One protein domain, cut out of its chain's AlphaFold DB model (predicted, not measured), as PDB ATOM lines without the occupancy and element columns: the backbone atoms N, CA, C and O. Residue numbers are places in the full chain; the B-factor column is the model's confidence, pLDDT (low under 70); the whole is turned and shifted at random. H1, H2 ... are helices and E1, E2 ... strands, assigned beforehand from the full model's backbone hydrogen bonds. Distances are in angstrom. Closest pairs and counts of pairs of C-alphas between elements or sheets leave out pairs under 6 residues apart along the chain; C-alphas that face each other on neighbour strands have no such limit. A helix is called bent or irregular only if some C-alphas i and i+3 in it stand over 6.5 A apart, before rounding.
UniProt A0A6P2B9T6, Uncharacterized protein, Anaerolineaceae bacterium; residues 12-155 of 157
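This is residues 12 to 155 of the 157 residues of an uncharacterized protein of Anaerolineaceae bacterium (UniProt A0A6P2B9T6). A twisted sheet of five strands stands in the middle, with H1 alone over one face and H3 and H4 over the other: three layers, helices on both faces of a sheet. H5 packs across H3 and H4 on their side away from the sheet, and the short H2, just after E4, packs on H3. The printed part has 144 residues with five named helices and five named strands, in the order H1 E1 E2 E3 E4 H2 H3 E5 H4 H5; the class is mixed, helices and strands. The sheet runs E1 E2 E5 E3 E4 and is mixed, with E5 and E3 parallel and the other neighbours antiparallel. The whole is compact, with a radius of gyration of the C-alphas of 13.6 A, and spans 36 by 34 by 30 A.

Start with the sheet: E1 is residues 30 to 33, E2 39 to 46 (22.1 A), E5 103 to 110 (22.1 A), E3 51 to 55 and E4 60 to 64. Find C-alpha 12 at (196.916, 18.813, 178.882); from there H1 runs to residue 22, 15.3 A. H2 is residues 66 to 70, H3 82 to 96 (21.2 A) and H4 116 to 133 (25.7 A). H5, residues 140 to 155 (20.7 A), ends at C-alpha 155, (223.492, 12.480, 171.207).

Look first at E2 and E5, where N 42 and O 107 are 2.9 A apart. The hairpin E1 and E2 has N 32 and O 41 at 2.9 A; the hairpin E3 and E4 has N 53 and O 62 at 2.9 A. Parallel E5 and E3 have N 54 and O 106 at 2.8 A. H1 is over E2 and E5 at a height of 8.7 A over the sheet; its closest C-alphas to E5 are Phe 19 and Val 107, 5.7 A. On the opposite face, H4 is over E1, E2 and E5 at a height of 8.5 A, and H3 over E3 and E4 at 9.7 A. H3, the hub, touches H4 at Tyr 86 and Gly 123 (closest C-alphas, 4.7 A), the same way at a steep tilt of 37 degrees, only just past shallow. H3 touches H5 at Gly 89 and Val 150, 5.5 A, and H2 at Ala 69 and Ala 88, 5.3 A. H2 only grazes the sheet; H5 is not on it. In H1, H2, H4 and H5 every O i to N i+4 pair is within hydrogen-bond range; in H3, only just irregular with C-alphas 83 and 86 6.6 A apart, 9 of 11 are.

The two C-alphas farthest apart are those of Gly 25 and Arg 152, 39.0 A. The printed part has no cut, and the link from H2 to H3, 11 residues, is long. The mean pLDDT of the printed part is 95.6, and no printed residue is under 70.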
ATOM      1  N   PRO A  12     197.434  19.816 177.948       87.75
ATOM      2  CA  PRO A  12     196.916  18.813 178.882       87.75
ATOM      3  C   PRO A  12     195.727  17.981 178.375       87.75
ATOM      4  O   PRO A  12     195.699  16.763 178.539       87.75
ATOM      5  N   LEU A  13     194.744  18.602 177.718       90.94
ATOM      6  CA  LEU A  13     193.579  17.880 177.199       90.94
ATOM      7  C   LEU A  13     193.945  17.034 175.971       90.94
ATOM      8  O   LEU A  13     193.495  15.894 175.851       90.94
ATOM      9  N   ARG A  14     194.807  17.555 175.082       93.44
ATOM     10  CA  ARG A  14     195.368  16.780 173.956       93.44
ATOM     11  C   ARG A  14     196.138  15.563 174.457       93.44
ATOM     12  O   ARG A  14     195.994  14.483 173.888       93.44
ATOM     13  N   LEU A  15     196.921  15.743 175.516       96.31
ATOM     14  CA  LEU A  15     197.711  14.697 176.148       96.31
ATOM     15  C   LEU A  15     196.823  13.585 176.700       96.31
ATOM     16  O   LEU A  15     197.024  12.425 176.350       96.31
ATOM     17  N   LEU A  16     195.806  13.933 177.492       95.44
ATOM     18  CA  LEU A  16     194.872  12.956 178.054       95.44
ATOM     19  C   LEU A  16     194.098  12.208 176.964       95.44
ATOM     20  O   LEU A  16     194.003  10.982 177.006       95.44
ATOM     21  N   ALA A  17     193.612  12.919 175.944       94.81
ATOM     22  CA  ALA A  17     192.925  12.299 174.816       94.81
ATOM     23  C   ALA A  17     193.851  11.374 174.003       94.81
ATOM     24  O   ALA A  17     193.422  10.334 173.503       94.81
ATOM     25  N   ALA A  18     195.127  11.732 173.841       96.56
ATOM     26  CA  ALA A  18     196.115  10.871 173.200       96.56
ATOM     27  C   ALA A  18     196.439   9.640 174.065       96.56
ATOM     28  O   ALA A  18     196.463   8.529 173.539       96.56
ATOM     29  N   PHE A  19     196.590   9.813 175.381       97.88
ATOM     30  CA  PHE A  19     196.831   8.720 176.320       97.88
ATOM     31  C   PHE A  19     195.684   7.708 176.323       97.88
ATOM     32  O   PHE A  19     195.927   6.525 176.118       97.88
ATOM     33  N   GLN A  20     194.434   8.158 176.457       95.81
ATOM     34  CA  GLN A  20     193.263   7.274 176.479       95.81
ATOM     35  C   GLN A  20     193.056   6.510 175.166       95.81
ATOM     36  O   GLN A  20     192.628   5.356 175.183       95.81
ATOM     37  N   ARG A  21     193.366   7.133 174.020       95.38
ATOM     38  CA  ARG A  21     193.298   6.465 172.711       95.38
ATOM     39  C   ARG A  21     194.386   5.409 172.544       95.38
ATOM     40  O   ARG A  21     194.124   4.367 171.954       95.38
ATOM     41  N   HIS A  22     195.592   5.685 173.039       96.56
ATOM     42  CA  HIS A  22     196.745   4.804 172.847       96.56
ATOM     43  C   HIS A  22     196.818   3.677 173.886       96.56
ATOM     44  O   HIS A  22     197.193   2.551 173.566       96.56
ATOM     45  N   TYR A  23     196.410   3.957 175.122       95.12
ATOM     46  CA  TYR A  23     196.410   3.037 176.257       95.12
ATOM     47  C   TYR A  23     194.981   2.823 176.774       95.12
ATOM     48  O   TYR A  23     194.596   3.301 177.841       95.12
ATOM     49  N   VAL A  24     194.183   2.094 175.989       93.75
ATOM     50  CA  VAL A  24     192.759   1.846 176.267       93.75
ATOM     51  C   VAL A  24     192.561   1.210 177.643       93.75
ATOM     52  O   VAL A  24     193.200   0.214 177.984       93.75
ATOM     53  N   GLY A  25     191.646   1.784 178.427       93.44
ATOM     54  CA  GLY A  25     191.301   1.294 179.762       93.44
ATOM     55  C   GLY A  25     192.326   1.624 180.851       93.44
ATOM     56  O   GLY A  25     192.149   1.181 181.981       93.44
ATOM     57  N   LYS A  26     193.373   2.400 180.540       95.25
ATOM     58  CA  LYS A  26     194.358   2.878 181.518       95.25
ATOM     59  C   LYS A  26     194.178   4.365 181.806       95.25
ATOM     60  O   LYS A  26     193.770   5.134 180.936       95.25
ATOM     61  N   MET A  27     194.542   4.764 183.021       95.00
ATOM     62  CA  MET A  27     194.691   6.162 183.420       95.00
ATOM     63  C   MET A  27     196.172   6.445 183.681       95.00
ATOM     64  O   MET A  27     196.866   5.547 184.163       95.00
ATOM     65  N   PRO A  28     196.677   7.640 183.341       97.25
ATOM     66  CA  PRO A  28     198.039   8.001 183.693       97.25
ATOM     67  C   PRO A  28     198.167   8.132 185.214       97.25
ATOM     68  O   PRO A  28     197.306   8.718 185.867       97.25
ATOM     69  N   GLU A  29     199.253   7.597 185.759       97.50
ATOM     70  CA  GLU A  29     199.661   7.781 187.157       97.50
ATOM     71  C   GLU A  29     200.380   9.120 187.339       97.50
ATOM     72  O   GLU A  29     200.262   9.761 188.379       97.50
ATOM     73  N   PHE A  30     201.089   9.559 186.296       97.88
ATOM     74  CA  PHE A  30     201.876  10.785 186.284       97.88
ATOM     75  C   PHE A  30     201.458  11.668 185.115       97.88
ATOM     76  O   PHE A  30     201.288  11.188 183.991       97.88
ATOM     77  N   ILE A  31     201.337  12.969 185.372       97.44
ATOM     78  CA  ILE A  31     201.186  14.007 184.350       97.44
ATOM     79  C   ILE A  31     202.149  15.125 184.721       97.44
ATOM     80  O   ILE A  31     201.987  15.753 185.762       97.44
ATOM     81  N   VAL A  32     203.142  15.369 183.872       96.75
ATOM     82  CA  VAL A  32     204.193  16.357 184.130       96.75
ATOM     83  C   VAL A  32     204.323  17.322 182.961       96.75
ATOM     84  O   VAL A  32     204.176  16.932 181.799       96.75
ATOM     85  N   GLN A  33     204.631  18.577 183.274       96.12
ATOM     86  CA  GLN A  33     205.106  19.563 182.310       96.12
ATOM     87  C   GLN A  33     206.616  19.714 182.484       96.12
ATOM     88  O   GLN A  33     207.103  19.843 183.605       96.12
ATOM     89  N   ALA A  34     207.362  19.708 181.384       95.19
ATOM     90  CA  ALA A  34     208.777  20.043 181.413       95.19
ATOM     91  C   ALA A  34     208.975  21.478 181.917       95.19
ATOM     92  O   ALA A  34     208.321  22.410 181.443       95.19
ATOM     93  N   VAL A  35     209.918  21.655 182.841       89.19
ATOM     94  CA  VAL A  35     210.226  22.965 183.425       89.19
ATOM     95  C   VAL A  35     210.552  23.984 182.330       89.19
ATOM     96  O   VAL A  35     211.382  23.729 181.459       89.19
ATOM     97  N   GLY A  36     209.849  25.122 182.355       89.81
ATOM     98  CA  GLY A  36     210.049  26.230 181.417       89.81
ATOM     99  C   GLY A  36     209.670  25.933 179.958       89.81
ATOM    100  O   GLY A  36     210.028  26.717 179.075       89.81
ATOM    101  N   ARG A  37     208.983  24.815 179.671       93.56
ATOM    102  CA  ARG A  37     208.663  24.367 178.304       93.56
ATOM    103  C   ARG A  37     207.191  24.027 178.125       93.56
ATOM    104  O   ARG A  37     206.513  23.543 179.028       93.56
ATOM    105  N   GLU A  38     206.715  24.171 176.894       93.19
ATOM    106  CA  GLU A  38     205.386  23.704 176.485       93.19
ATOM    107  C   GLU A  38     205.467  22.257 175.984       93.19
ATOM    108  O   GLU A  38     205.168  21.953 174.827       93.19
ATOM    109  N   MET A  39     205.937  21.369 176.863       95.69
ATOM    110  CA  MET A  39     206.104  19.940 176.612       95.69
ATOM    111  C   MET A  39     205.554  19.161 177.798       95.69
ATOM    112  O   MET A  39     205.989  19.359 178.930       95.69
ATOM    113  N   TRP A  40     204.619  18.259 177.531       97.50
ATOM    114  CA  TRP A  40     203.886  17.527 178.552       97.50
ATOM    115  C   TRP A  40     203.991  16.026 178.342       97.50
ATOM    116  O   TRP A  40     203.943  15.549 177.206       97.50
ATOM    117  N   VAL A  41     204.080  15.274 179.439       98.38
ATOM    118  CA  VAL A  41     204.125  13.811 179.429       98.38
ATOM    119  C   VAL A  41     203.081  13.255 180.386       98.38
ATOM    120  O   VAL A  41     202.977  13.699 181.524       98.38
ATOM    121  N   ALA A  42     202.318  12.271 179.918       98.44
ATOM    122  CA  ALA A  42     201.427  11.452 180.730       98.44
ATOM    123  C   ALA A  42     201.960  10.024 180.727       98.44
ATOM    124  O   ALA A  42     202.275   9.496 179.657       98.44
ATOM    125  N   ALA A  43     202.070   9.398 181.892       98.38
ATOM    126  CA  ALA A  43     202.743   8.116 182.030       98.38
ATOM    127  C   ALA A  43     202.090   7.197 183.063       98.38
ATOM    128  O   ALA A  43     201.488   7.652 184.032       98.38
ATOM    129  N   ILE A  44     202.258   5.896 182.851       97.69
ATOM    130  CA  ILE A  44     202.022   4.831 183.828       97.69
ATOM    131  C   ILE A  44     203.282   3.968 183.902       97.69
ATOM    132  O   ILE A  44     203.915   3.703 182.870       97.69
ATOM    133  N   THR A  45     203.669   3.571 185.110       95.88
ATOM    134  CA  THR A  45     204.799   2.658 185.300       95.88
ATOM    135  C   THR A  45     204.451   1.246 184.822       95.88
ATOM    136  O   THR A  45     203.290   0.844 184.753       95.88
ATOM    137  N   ASP A  46     205.463   0.498 184.393       90.69
ATOM    138  CA  ASP A  46     205.322  -0.867 183.886       90.69
ATOM    139  C   ASP A  46     206.324  -1.766 184.624       90.69
ATOM    140  O   ASP A  46     207.501  -1.422 184.751       90.69
ATOM    141  N   GLU A  47     205.866  -2.916 185.123       87.25
ATOM    142  CA  GLU A  47     206.710  -3.895 185.829       87.25
ATOM    143  C   GLU A  47     207.779  -4.512 184.911       87.25
ATOM    144  O   GLU A  47     208.770  -5.084 185.368       87.25
ATOM    145  N   THR A  48     207.610  -4.400 183.591       88.69
ATOM    146  CA  THR A  48     208.617  -4.824 182.619       88.69
ATOM    147  C   THR A  48     209.643  -3.713 182.385       88.69
ATOM    148  O   THR A  48     209.267  -2.555 182.311       88.69
ATOM    149  N   PRO A  49     210.943  -3.995 182.158       88.75
ATOM    150  CA  PRO A  49     211.964  -2.962 181.920       88.75
ATOM    151  C   PRO A  49     211.928  -2.418 180.474       88.75
ATOM    152  O   PRO A  49     212.954  -2.337 179.781       88.75
ATOM    153  N   ARG A  50     210.726  -2.116 179.971       95.81
ATOM    154  CA  ARG A  50     210.466  -1.606 178.625       95.81
ATOM    155  C   ARG A  50     209.926  -0.185 178.704       95.81
ATOM    156  O   ARG A  50     208.941   0.096 179.373       95.81
ATOM    157  N   PHE A  51     210.544   0.697 177.934       97.88
ATOM    158  CA  PHE A  51     210.100   2.068 177.755       97.88
ATOM    159  C   PHE A  51     209.342   2.150 176.437       97.88
ATOM    160  O   PHE A  51     209.871   1.807 175.376       97.88
ATOM    161  N   SER A  52     208.090   2.569 176.514       97.94
ATOM    162  CA  SER A  52     207.199   2.773 175.387       97.94
ATOM    163  C   SER A  52     206.761   4.227 175.382       97.94
ATOM    164  O   SER A  52     205.945   4.623 176.205       97.94
ATOM    165  N   ILE A  53     207.252   4.996 174.419       98.06
ATOM    166  CA  ILE A  53     206.951   6.418 174.286       98.06
ATOM    167  C   ILE A  53     206.157   6.620 173.004       98.06
ATOM    168  O   ILE A  53     206.653   6.320 171.918       98.06
ATOM    169  N   TYR A  54     204.934   7.121 173.122       98.31
ATOM    170  CA  TYR A  54     204.121   7.564 171.999       98.31
ATOM    171  C   TYR A  54     204.139   9.091 171.924       98.31
ATOM    172  O   TYR A  54     203.728   9.776 172.856       98.31
ATOM    173  N   ALA A  55     204.638   9.630 170.819       96.56
ATOM    174  CA  ALA A  55     204.658  11.060 170.573       96.56
ATOM    175  C   ALA A  55     203.475  11.438 169.686       96.56
ATOM    176  O   ALA A  55     203.458  11.124 168.493       96.56
ATOM    177  N   ALA A  56     202.488  12.107 170.282       95.88
ATOM    178  CA  ALA A  56     201.228  12.420 169.621       95.88
ATOM    179  C   ALA A  56     201.412  13.384 168.438       95.88
ATOM    180  O   ALA A  56     200.702  13.264 167.443       95.88
ATOM    181  N   ASP A  57     202.393  14.289 168.507       92.75
ATOM    182  CA  ASP A  57     202.687  15.251 167.434       92.75
ATOM    183  C   ASP A  57     203.291  14.598 166.181       92.75
ATOM    184  O   ASP A  57     203.195  15.137 165.079       92.75
ATOM    185  N   PHE A  58     203.875  13.405 166.334       92.19
ATOM    186  CA  PHE A  58     204.394  12.610 165.220       92.19
ATOM    187  C   PHE A  58     203.480  11.449 164.827       92.19
ATOM    188  O   PHE A  58     203.783  10.778 163.840       92.19
ATOM    189  N   ASP A  59     202.434  11.179 165.614       94.56
ATOM    190  CA  ASP A  59     201.629   9.955 165.561       94.56
ATOM    191  C   ASP A  59     202.503   8.688 165.460       94.56
ATOM    192  O   ASP A  59     202.343   7.825 164.593       94.56
ATOM    193  N   ARG A  60     203.541   8.619 166.305       96.06
ATOM    194  CA  ARG A  60     204.544   7.545 166.267       96.06
ATOM    195  C   ARG A  60     204.936   7.085 167.654       96.06
ATOM    196  O   ARG A  60     205.007   7.862 168.599       96.06
ATOM    197  N   GLN A  61     205.287   5.805 167.736       97.56
ATOM    198  CA  GLN A  61     205.774   5.176 168.953       97.56
ATOM    199  C   GLN A  61     207.228   4.725 168.806       97.56
ATOM    200  O   GLN A  61     207.626   4.175 167.777       97.56
ATOM    201  N   ALA A  62     208.003   4.901 169.871       97.88
ATOM    202  CA  ALA A  62     209.298   4.276 170.063       97.88
ATOM    203  C   ALA A  62     209.224   3.338 171.270       97.88
ATOM    204  O   ALA A  62     208.762   3.717 172.344       97.88
ATOM    205  N   GLN A  63     209.696   2.107 171.090       98.25
ATOM    206  CA  GLN A  63     209.800   1.129 172.166       98.25
ATOM    207  C   GLN A  63     211.231   0.623 172.277       98.25
ATOM    208  O   GLN A  63     211.789   0.127 171.291       98.25
ATOM    209  N   PHE A  64     211.807   0.693 173.469       98.12
ATOM    210  CA  PHE A  64     213.187   0.300 173.731       98.12
ATOM    211  C   PHE A  64     213.366  -0.200 175.166       98.12
ATOM    212  O   PHE A  64     212.496  -0.051 176.016       98.12
ATOM    213  N   THR A  65     214.503  -0.832 175.429       97.06
ATOM    214  CA  THR A  65     214.973  -1.164 176.783       97.06
ATOM    215  C   THR A  65     216.224  -0.345 177.076       97.06
ATOM    216  O   THR A  65     216.808   0.222 176.150       97.06
ATOM    217  N   ARG A  66     216.714  -0.335 178.321       95.44
ATOM    218  CA  ARG A  66     218.010   0.300 178.646       95.44
ATOM    219  C   ARG A  66     219.133  -0.192 177.723       95.44
ATOM    220  O   ARG A  66     219.936   0.593 177.228       95.44
ATOM    221  N   ARG A  67     219.170  -1.502 177.448       96.00
ATOM    222  CA  ARG A  67     220.187  -2.111 176.578       96.00
ATOM    223  C   ARG A  67     220.114  -1.568 175.153       96.00
ATOM    224  O   ARG A  67     221.148  -1.222 174.592       96.00
ATOM    225  N   SER A  68     218.923  -1.521 174.556       97.81
ATOM    226  CA  SER A  68     218.794  -1.030 173.181       97.81
ATOM    227  C   SER A  68     218.955   0.492 173.111       97.81
ATOM    228  O   SER A  68     219.549   0.983 172.155       97.81
ATOM    229  N   ALA A  69     218.542   1.228 174.152       97.69
ATOM    230  CA  ALA A  69     218.801   2.657 174.298       97.69
ATOM    231  C   ALA A  69     220.300   2.963 174.255       97.69
ATOM    232  O   ALA A  69     220.707   3.775 173.435       97.69
ATOM    233  N   ARG A  70     221.158   2.260 175.007       96.75
ATOM    234  CA  ARG A  70     222.624   2.443 174.910       96.75
ATOM    235  C   ARG A  70     223.163   2.306 173.478       96.75
ATOM    236  O   ARG A  70     224.078   3.022 173.098       96.75
ATOM    237  N   ALA A  71     222.567   1.426 172.673       97.44
ATOM    238  CA  ALA A  71     222.926   1.222 171.268       97.44
ATOM    239  C   ALA A  71     222.202   2.170 170.286       97.44
ATOM    240  O   ALA A  71     222.291   1.973 169.075       97.44
ATOM    241  N   LYS A  72     221.453   3.168 170.780       98.00
ATOM    242  CA  LYS A  72     220.582   4.068 169.998       98.00
ATOM    243  C   LYS A  72     219.566   3.312 169.129       98.00
ATOM    244  O   LYS A  72     219.272   3.702 167.998       98.00
ATOM    245  N   GLN A  73     219.026   2.215 169.658       98.31
ATOM    246  CA  GLN A  73     218.123   1.298 168.965       98.31
ATOM    247  C   GLN A  73     216.816   1.050 169.730       98.31
ATOM    248  O   GLN A  73     216.742   1.045 170.960       98.31
ATOM    249  N   THR A  74     215.768   0.783 168.963       97.81
ATOM    250  CA  THR A  74     214.517   0.191 169.447       97.81
ATOM    251  C   THR A  74     214.738  -1.252 169.911       97.81
ATOM    252  O   THR A  74     215.748  -1.884 169.592       97.81
ATOM    253  N   HIS A  75     213.757  -1.823 170.611       94.75
ATOM    254  CA  HIS A  75     213.813  -3.214 171.073       94.75
ATOM    255  C   HIS A  75     213.912  -4.245 169.929       94.75
ATOM    256  O   HIS A  75     214.407  -5.348 170.143       94.75
ATOM    257  N   ILE A  76     213.500  -3.875 168.711       95.56
ATOM    258  CA  ILE A  76     213.631  -4.685 167.486       95.56
ATOM    259  C   ILE A  76     214.897  -4.357 166.671       95.56
ATOM    260  O   ILE A  76     214.971  -4.677 165.488       95.56
ATOM    261  N   ARG A  77     215.897  -3.699 167.279       95.31
ATOM    262  CA  ARG A  77     217.201  -3.360 166.665       95.31
ATOM    263  C   ARG A  77     217.127  -2.434 165.442       95.31
ATOM    264  O   ARG A  77     218.044  -2.397 164.628       95.31
ATOM    265  N   ARG A  78     216.054  -1.651 165.310       97.62
ATOM    266  CA  ARG A  78     215.999  -0.519 164.366       97.62
ATOM    267  C   ARG A  78     216.572   0.741 165.021       97.62
ATOM    268  O   ARG A  78     216.403   0.862 166.236       97.62
ATOM    269  N   PRO A  79     217.186   1.675 164.271       98.19
ATOM    270  CA  PRO A  79     217.617   2.960 164.822       98.19
ATOM    271  C   PRO A  79     216.483   3.670 165.568       98.19
ATOM    272  O   PRO A  79     215.338   3.653 165.110       98.19
ATOM    273  N   LEU A  80     216.790   4.292 166.707       97.81
ATOM    274  CA  LEU A  80     215.828   5.154 167.388       97.81
ATOM    275  C   LEU A  80     215.533   6.394 166.527       97.81
ATOM    276  O   LEU A  80     216.484   7.012 166.019       97.81
ATOM    277  N   PRO A  81     214.250   6.787 166.397       95.56
ATOM    278  CA  PRO A  81     213.881   8.086 165.844       95.56
ATOM    279  C   PRO A  81     214.619   9.209 166.573       95.56
ATOM    280  O   PRO A  81     214.818   9.101 167.780       95.56
ATOM    281  N   ALA A  82     215.003  10.271 165.858       93.25
ATOM    282  CA  ALA A  82     215.770  11.385 166.427       93.25
ATOM    283  C   ALA A  82     215.114  11.946 167.699       93.25
ATOM    284  O   ALA A  82     215.761  11.992 168.741       93.25
ATOM    285  N   TRP A  83     213.803  12.194 167.634       93.12
ATOM    286  CA  TRP A  83     212.995  12.654 168.759       93.12
ATOM    287  C   TRP A  83     213.139  11.725 169.983       93.12
ATOM    288  O   TRP A  83     213.414  12.170 171.089       93.12
ATOM    289  N   ALA A  84     213.092  10.404 169.811       96.62
ATOM    290  CA  ALA A  84     213.158   9.460 170.932       96.62
ATOM    291  C   ALA A  84     214.549   9.353 171.592       96.62
ATOM    292  O   ALA A  84     214.680   8.700 172.632       96.62
ATOM    293  N   ARG A  85     215.599   9.950 171.009       97.69
ATOM    294  CA  ARG A  85     216.973   9.816 171.518       97.69
ATOM    295  C   ARG A  85     217.204  10.580 172.813       97.69
ATOM    296  O   ARG A  85     217.906  10.053 173.665       97.69
ATOM    297  N   TYR A  86     216.610  11.758 172.991       97.94
ATOM    298  CA  TYR A  86     216.741  12.507 174.244       97.94
ATOM    299  C   TYR A  86     216.131  11.748 175.435       97.94
ATOM    300  O   TYR A  86     216.860  11.499 176.395       97.94
ATOM    301  N   PRO A  87     214.879  11.247 175.367       97.81
ATOM    302  CA  PRO A  87     214.337  10.358 176.398       97.81
ATOM    303  C   PRO A  87     215.198   9.116 176.659       97.81
ATOM    304  O   PRO A  87     215.463   8.768 177.808       97.81
ATOM    305  N   ALA A  88     215.671   8.451 175.600       98.38
ATOM    306  CA  ALA A  88     216.519   7.266 175.725       98.38
ATOM    307  C   ALA A  88     217.874   7.575 176.385       98.38
ATOM    308  O   ALA A  88     218.375   6.772 177.175       98.38
ATOM    309  N   GLY A  89     218.453   8.736 176.079       98.44
ATOM    310  CA  GLY A  89     219.681   9.231 176.683       98.44
ATOM    311  C   GLY A  89     219.499   9.580 178.156       98.44
ATOM    312  O   GLY A  89     220.312   9.147 178.964       98.44
ATOM    313  N   VAL A  90     218.399  10.247 178.526       98.31
ATOM    314  CA  VAL A  90     218.044  10.532 179.930       98.31
ATOM    315  C   VAL A  90     217.920   9.239 180.734       98.31
ATOM    316  O   VAL A  90     218.581   9.088 181.755       98.31
ATOM    317  N   ILE A  91     217.149   8.269 180.234       97.06
ATOM    318  CA  ILE A  91     217.003   6.942 180.857       97.06
ATOM    319  C   ILE A  91     218.366   6.263 181.015       97.06
ATOM    320  O   ILE A  91     218.683   5.725 182.072       97.06
ATOM    321  N   THR A  92     219.186   6.288 179.961       97.50
ATOM    322  CA  THR A  92     220.521   5.684 179.990       97.50
ATOM    323  C   THR A  92     221.389   6.343 181.053       97.50
ATOM    324  O   THR A  92     222.003   5.632 181.842       97.50
ATOM    325  N   ARG A  93     221.412   7.677 181.096       97.88
ATOM    326  CA  ARG A  93     222.245   8.443 182.016       97.88
ATOM    327  C   ARG A  93     221.833   8.224 183.467       97.88
ATOM    328  O   ARG A  93     222.680   7.856 184.268       97.88
ATOM    329  N   LEU A  94     220.543   8.341 183.776       96.50
ATOM    330  CA  LEU A  94     220.020   8.097 185.122       96.50
ATOM    331  C   LEU A  94     220.336   6.677 185.606       96.50
ATOM    332  O   LEU A  94     220.768   6.487 186.740       96.50
ATOM    333  N   CYS A  95     220.192   5.670 184.739       95.12
ATOM    334  CA  CYS A  95     220.579   4.311 185.103       95.12
ATOM    335  C   CYS A  95     222.096   4.119 185.264       95.12
ATOM    336  O   CYS A  95     222.521   3.186 185.950       95.12
ATOM    337  N   ASP A  96     222.916   4.911 184.578       95.12
ATOM    338  CA  ASP A  96     224.377   4.880 184.705       95.12
ATOM    339  C   ASP A  96     224.835   5.567 185.994       95.12
ATOM    340  O   ASP A  96     225.779   5.096 186.620       95.12
ATOM    341  N   ASP A  97     224.080   6.569 186.449       93.94
ATOM    342  CA  ASP A  97     224.221   7.215 187.758       93.94
ATOM    343  C   ASP A  97     223.621   6.368 188.913       93.94
ATOM    344  O   ASP A  97     223.574   6.806 190.059       93.94
ATOM    345  N   GLY A  98     223.193   5.128 188.637       92.31
ATOM    346  CA  GLY A  98     222.776   4.142 189.643       92.31
ATOM    347  C   GLY A  98     221.271   4.067 189.916       92.31
ATOM    348  O   GLY A  98     220.853   3.257 190.744       92.31
ATOM    349  N   LEU A  99     220.445   4.847 189.211       92.62
ATOM    350  CA  LEU A  99     218.997   4.847 189.413       92.62
ATOM    351  C   LEU A  99     218.338   3.621 188.758       92.62
ATOM    352  O   LEU A  99     218.533   3.333 187.571       92.62
ATOM    353  N   TYR A 100     217.532   2.888 189.523       90.00
ATOM    354  CA  TYR A 100     216.769   1.762 188.994       90.00
ATOM    355  C   TYR A 100     215.452   2.253 188.394       90.00
ATOM    356  O   TYR A 100     214.558   2.672 189.118       90.00
ATOM    357  N   LEU A 101     215.333   2.188 187.068       92.31
ATOM    358  CA  LEU A 101     214.136   2.626 186.354       92.31
ATOM    359  C   LEU A 101     213.278   1.422 185.954       92.31
ATOM    360  O   LEU A 101     213.733   0.559 185.196       92.31
ATOM    361  N   ASN A 102     212.027   1.405 186.418       91.31
ATOM    362  CA  ASN A 102     210.984   0.518 185.897       91.31
ATOM    363  C   ASN A 102     210.673   0.853 184.432       91.31
ATOM    364  O   ASN A 102     211.120   1.873 183.902       91.31
ATOM    365  N   GLY A 103     209.897   0.012 183.750       94.62
ATOM    366  CA  GLY A 103     209.351   0.412 182.459       94.62
ATOM    367  C   GLY A 103     208.382   1.570 182.593       94.62
ATOM    368  O   GLY A 103     207.890   1.900 183.674       94.62
ATOM    369  N   VAL A 104     208.086   2.180 181.453       97.31
ATOM    370  CA  VAL A 104     207.088   3.241 181.385       97.31
ATOM    371  C   VAL A 104     206.317   3.148 180.086       97.31
ATOM    372  O   VAL A 104     206.882   2.902 179.014       97.31
ATOM    373  N   GLN A 105     205.020   3.385 180.181       98.00
ATOM    374  CA  GLN A 105     204.141   3.623 179.051       98.00
ATOM    375  C   GLN A 105     203.762   5.098 179.086       98.00
ATOM    376  O   GLN A 105     203.037   5.532 179.978       98.00
ATOM    377  N   ALA A 106     204.311   5.873 178.157       98.31
ATOM    378  CA  ALA A 106     204.226   7.323 178.162       98.31
ATOM    379  C   ALA A 106     203.653   7.858 176.850       98.31
ATOM    380  O   ALA A 106     203.980   7.372 175.765       98.31
ATOM    381  N   VAL A 107     202.840   8.904 176.957       98.50
ATOM    382  CA  VAL A 107     202.447   9.767 175.844       98.50
ATOM    383  C   VAL A 107     203.067  11.141 176.043       98.50
ATOM    384  O   VAL A 107     203.082  11.640 177.163       98.50
ATOM    385  N   VAL A 108     203.557  11.750 174.965       97.81
ATOM    386  CA  VAL A 108     204.107  13.109 174.962       97.81
ATOM    387  C   VAL A 108     203.375  14.004 173.960       97.81
ATOM    388  O   VAL A 108     203.021  13.555 172.863       97.81
ATOM    389  N   VAL A 109     203.146  15.258 174.357       96.44
ATOM    390  CA  VAL A 109     202.589  16.343 173.534       96.44
ATOM    391  C   VAL A 109     203.410  17.610 173.758       96.44
ATOM    392  O   VAL A 109     203.604  18.023 174.901       96.44
ATOM    393  N   GLY A 110     203.824  18.261 172.679       92.38
ATOM    394  CA  GLY A 110     204.418  19.590 172.677       92.38
ATOM    395  C   GLY A 110     203.553  20.634 171.965       92.38
ATOM    396  O   GLY A 110     202.661  20.323 171.168       92.38
ATOM    397  N   ALA A 111     203.828  21.907 172.251       87.38
ATOM    398  CA  ALA A 111     203.355  23.047 171.455       87.38
ATOM    399  C   ALA A 111     204.490  23.744 170.679       87.38
ATOM    400  O   ALA A 111     204.244  24.657 169.891       87.38
ATOM    401  N   GLU A 112     205.740  23.324 170.896       86.94
ATOM    402  CA  GLU A 112     206.916  23.871 170.219       86.94
ATOM    403  C   GLU A 112     207.067  23.307 168.797       86.94
ATOM    404  O   GLU A 112     206.692  22.169 168.513       86.94
ATOM    405  N   ALA A 113     207.661  24.089 167.893       87.75
ATOM    406  CA  ALA A 113     207.970  23.615 166.547       87.75
ATOM    407  C   ALA A 113     208.991  22.465 166.584       87.75
ATOM    408  O   ALA A 113     209.961  22.506 167.343       87.75
ATOM    409  N   HIS A 114     208.794  21.464 165.725       90.94
ATOM    410  CA  HIS A 114     209.683  20.306 165.642       90.94
ATOM    411  C   HIS A 114     211.121  20.717 165.287       90.94
ATOM    412  O   HIS A 114     211.343  21.570 164.426       90.94
ATOM    413  N   GLY A 115     212.099  20.072 165.924       89.44
ATOM    414  CA  GLY A 115     213.524  20.348 165.743       89.44
ATOM    415  C   GLY A 115     214.306  20.215 167.053       89.44
ATOM    416  O   GLY A 115     213.748  19.758 168.052       89.44
ATOM    417  N   PRO A 116     215.573  20.668 167.093       90.12
ATOM    418  CA  PRO A 116     216.454  20.475 168.249       90.12
ATOM    419  C   PRO A 116     215.871  20.973 169.577       90.12
ATOM    420  O   PRO A 116     216.045  20.344 170.615       90.12
ATOM    421  N   ARG A 117     215.126  22.083 169.544       91.81
ATOM    422  CA  ARG A 117     214.476  22.652 170.729       91.81
ATOM    423  C   ARG A 117     213.336  21.769 171.257       91.81
ATOM    424  O   ARG A 117     213.221  21.595 172.469       91.81
ATOM    425  N   TYR A 118     212.531  21.190 170.364       94.31
ATOM    426  CA  TYR A 118     211.492  20.220 170.724       94.31
ATOM    427  C   TYR A 118     212.124  18.965 171.335       94.31
ATOM    428  O   TYR A 118     211.707  18.511 172.399       94.31
ATOM    429  N   ASP A 119     213.172  18.444 170.695       95.06
ATOM    430  CA  ASP A 119     213.861  17.232 171.138       95.06
ATOM    431  C   ASP A 119     214.495  17.422 172.528       95.06
ATOM    432  O   ASP A 119     214.325  16.576 173.410       95.06
ATOM    433  N   PHE A 120     215.130  18.574 172.767       95.94
ATOM    434  CA  PHE A 120     215.663  18.948 174.078       95.94
ATOM    435  C   PHE A 120     214.562  19.070 175.141       95.94
ATOM    436  O   PHE A 120     214.688  18.530 176.240       95.94
ATOM    437  N   SER A 121     213.446  19.727 174.806       96.94
ATOM    438  CA  SER A 121     212.297  19.882 175.713       96.94
ATOM    439  C   SER A 121     211.682  18.537 176.089       96.94
ATOM    440  O   SER A 121     211.246  18.340 177.220       96.94
ATOM    441  N   MET A 122     211.701  17.573 175.172       96.62
ATOM    442  CA  MET A 122     211.282  16.210 175.462       96.62
ATOM    443  C   MET A 122     212.277  15.485 176.380       96.62
ATOM    444  O   MET A 122     211.855  14.721 177.245       96.62
ATOM    445  N   GLY A 123     213.578  15.761 176.264       97.88
ATOM    446  CA  GLY A 123     214.571  15.350 177.259       97.88
ATOM    447  C   GLY A 123     214.243  15.881 178.657       97.88
ATOM    448  O   GLY A 123     214.169  15.095 179.599       97.88
ATOM    449  N   LEU A 124     213.962  17.183 178.778       98.19
ATOM    450  CA  LEU A 124     213.557  17.804 180.047       98.19
ATOM    451  C   LEU A 124     212.276  17.186 180.611       98.19
ATOM    452  O   LEU A 124     212.203  16.920 181.810       98.19
ATOM    453  N   ALA A 125     211.285  16.908 179.761       97.94
ATOM    454  CA  ALA A 125     210.035  16.287 180.188       97.94
ATOM    455  C   ALA A 125     210.266  14.895 180.789       97.94
ATOM    456  O   ALA A 125     209.702  14.564 181.828       97.94
ATOM    457  N   PHE A 126     211.134  14.093 180.166       98.19
ATOM    458  CA  PHE A 126     211.477  12.766 180.674       98.19
ATOM    459  C   PHE A 126     212.386  12.813 181.900       98.19
ATOM    460  O   PHE A 126     212.247  11.960 182.768       98.19
ATOM    461  N   ALA A 127     213.281  13.796 182.005       97.94
ATOM    462  CA  ALA A 127     214.038  14.017 183.231       97.94
ATOM    463  C   ALA A 127     213.076  14.334 184.386       97.94
ATOM    464  O   ALA A 127     213.059  13.602 185.370       97.94
ATOM    465  N   THR A 128     212.197  15.324 184.203       97.88
ATOM    466  CA  THR A 128     211.151  15.710 185.168       97.88
ATOM    467  C   THR A 128     210.313  14.500 185.585       97.88
ATOM    468  O   THR A 128     210.194  14.209 186.770       97.88
ATOM    469  N   LEU A 129     209.808  13.733 184.610       97.94
ATOM    470  CA  LEU A 129     209.021  12.525 184.861       97.94
ATOM    471  C   LEU A 129     209.747  11.540 185.781       97.94
ATOM    472  O   LEU A 129     209.132  10.984 186.684       97.94
ATOM    473  N   TRP A 130     211.037  11.289 185.551       97.31
ATOM    474  CA  TRP A 130     211.763  10.317 186.361       97.31
ATOM    475  C   TRP A 130     211.997  10.789 187.786       97.31
ATOM    476  O   TRP A 130     211.888   9.966 188.691       97.31
ATOM    477  N   TYR A 131     212.271  12.073 188.006       96.44
ATOM    478  CA  TYR A 131     212.365  12.594 189.368       96.44
ATOM    479  C   TYR A 131     211.015  12.508 190.096       96.44
ATOM    480  O   TYR A 131     210.980  12.038 191.233       96.44
ATOM    481  N   GLU A 132     209.911  12.834 189.417       96.44
ATOM    482  CA  GLU A 132     208.544  12.696 189.947       96.44
ATOM    483  C   GLU A 132     208.193  11.241 190.296       96.44
ATOM    484  O   GLU A 132     207.729  10.962 191.401       96.44
ATOM    485  N   ILE A 133     208.501  10.279 189.414       96.44
ATOM    486  CA  ILE A 133     208.295   8.841 189.679       96.44
ATOM    487  C   ILE A 133     209.048   8.380 190.938       96.44
ATOM    488  O   ILE A 133     208.561   7.517 191.665       96.44
ATOM    489  N   HIS A 134     210.230   8.939 191.202       95.31
ATOM    490  CA  HIS A 134     211.052   8.569 192.358       95.31
ATOM    491  C   HIS A 134     210.763   9.412 193.607       95.31
ATOM    492  O   HIS A 134     211.389   9.179 194.641       95.31
ATOM    493  N   GLY A 135     209.856  10.395 193.530       94.75
ATOM    494  CA  GLY A 135     209.619  11.354 194.610       94.75
ATOM    495  C   GLY A 135     210.879  12.133 195.008       94.75
ATOM    496  O   GLY A 135     211.031  12.514 196.170       94.75
ATOM    497  N   ALA A 136     211.817  12.309 194.075       94.00
ATOM    498  CA  ALA A 136     213.083  12.980 194.318       94.00
ATOM    499  C   ALA A 136     212.931  14.486 194.081       94.00
ATOM    500  O   ALA A 136     212.339  14.903 193.088       94.00
ATOM    501  N   ALA A 137     213.502  15.304 194.966       93.62
ATOM    502  CA  ALA A 137     213.583  16.741 194.739       93.62
ATOM    503  C   ALA A 137     214.511  17.046 193.553       93.62
ATOM    504  O   ALA A 137     215.526  16.372 193.359       93.62
ATOM    505  N   TYR A 138     214.162  18.077 192.792       94.38
ATOM    506  CA  TYR A 138     214.957  18.586 191.683       94.38
ATOM    507  C   TYR A 138     214.771  20.094 191.542       94.38
ATOM    508  O   TYR A 138     213.756  20.652 191.965       94.38
ATOM    509  N   ASP A 139     215.739  20.736 190.901       95.00
ATOM    510  CA  ASP A 139     215.618  22.102 190.408       95.00
ATOM    511  C   ASP A 139     215.839  22.166 188.888       95.00
ATOM    512  O   ASP A 139     216.182  21.180 188.225       95.00
ATOM    513  N   GLU A 140     215.572  23.336 188.313       95.06
ATOM    514  CA  GLU A 140     215.683  23.562 186.873       95.06
ATOM    515  C   GLU A 140     217.117  23.370 186.360       95.06
ATOM    516  O   GLU A 140     217.319  22.767 185.303       95.06
ATOM    517  N   GLU A 141     218.117  23.837 187.110       96.94
ATOM    518  CA  GLU A 141     219.526  23.763 186.719       96.94
ATOM    519  C   GLU A 141     220.000  22.308 186.648       96.94
ATOM    520  O   GLU A 141     220.654  21.912 185.681       96.94
ATOM    521  N   GLN A 142     219.593  21.480 187.610       96.44
ATOM    522  CA  GLN A 142     219.874  20.050 187.639       96.44
ATOM    523  C   GLN A 142     219.278  19.325 186.427       96.44
ATOM    524  O   GLN A 142     219.963  18.519 185.787       96.44
ATOM    525  N   LEU A 143     218.015  19.604 186.083       97.75
ATOM    526  CA  LEU A 143     217.369  18.988 184.921       97.75
ATOM    527  C   LEU A 143     218.033  19.426 183.610       97.75
ATOM    528  O   LEU A 143     218.293  18.585 182.747       97.75
ATOM    529  N   ILE A 144     218.348  20.715 183.464       97.88
ATOM    530  CA  ILE A 144     219.055  21.239 182.290       97.88
ATOM    531  C   ILE A 144     220.444  20.607 182.183       97.88
ATOM    532  O   ILE A 144     220.796  20.104 181.117       97.88
ATOM    533  N   GLY A 145     221.207  20.564 183.276       98.06
ATOM    534  CA  GLY A 145     222.541  19.968 183.313       98.06
ATOM    535  C   GLY A 145     222.537  18.489 182.921       98.06
ATOM    536  O   GLY A 145     223.386  18.053 182.137       98.06
ATOM    537  N   LEU A 146     221.543  17.727 183.387       98.25
ATOM    538  CA  LEU A 146     221.340  16.336 182.980       98.25
ATOM    539  C   LEU A 146     221.095  16.216 181.469       98.25
ATOM    540  O   LEU A 146     221.723  15.392 180.799       98.25
ATOM    541  N   VAL A 147     220.191  17.026 180.914       98.19
ATOM    542  CA  VAL A 147     219.824  16.940 179.492       98.19
ATOM    543  C   VAL A 147     220.944  17.463 178.584       98.19
ATOM    544  O   VAL A 147     221.176  16.887 177.522       98.19
ATOM    545  N   GLU A 148     221.710  18.468 179.009       98.00
ATOM    546  CA  GLU A 148     222.923  18.917 178.309       98.00
ATOM    547  C   GLU A 148     224.024  17.849 178.323       98.00
ATOM    548  O   GLU A 148     224.682  17.613 177.308       98.00
ATOM    549  N   ALA A 149     224.202  17.125 179.434       98.25
ATOM    550  CA  ALA A 149     225.110  15.980 179.461       98.25
ATOM    551  C   ALA A 149     224.660  14.880 178.488       98.25
ATOM    552  O   ALA A 149     225.479  14.324 177.758       98.25
ATOM    553  N   VAL A 150     223.354  14.607 178.407       98.44
ATOM    554  CA  VAL A 150     222.788  13.683 177.411       98.44
ATOM    555  C   VAL A 150     223.056  14.163 175.986       98.44
ATOM    556  O   VAL A 150     223.468  13.363 175.145       98.44
ATOM    557  N   ARG A 151     222.852  15.449 175.698       97.69
ATOM    558  CA  ARG A 151     223.138  16.030 174.383       97.69
ATOM    559  C   ARG A 151     224.599  15.807 173.981       97.69
ATOM    560  O   ARG A 151     224.860  15.227 172.929       97.69
ATOM    561  N   ARG A 152     225.537  16.174 174.850       97.31
ATOM    562  CA  ARG A 152     226.973  16.055 174.579       97.31
ATOM    563  C   ARG A 152     227.434  14.599 174.474       97.31
ATOM    564  O   ARG A 152     228.087  14.222 173.505       97.31
ATOM    565  N   ASP A 153     227.097  13.777 175.465       97.25
ATOM    566  CA  ASP A 153     227.732  12.465 175.654       97.25
ATOM    567  C   ASP A 153     226.976  11.340 174.936       97.25
ATOM    568  O   ASP A 153     227.573  10.362 174.481       97.25
ATOM    569  N   TYR A 154     225.648  11.458 174.837       97.69
ATOM    570  CA  TYR A 154     224.805  10.442 174.218       97.69
ATOM    571  C   TYR A 154     224.360  10.843 172.816       97.69
ATOM    572  O   TYR A 154     224.446  10.004 171.924       97.69
ATOM    573  N   ILE A 155     223.897  12.071 172.564       96.31
ATOM    574  CA  ILE A 155     223.492  12.480 171.207       96.31
ATOM    575  C   ILE A 155     224.734  12.660 170.326       96.31
ATOM    576  O   ILE A 155     224.829  11.964 169.305       96.31
TER     577      ILE A 155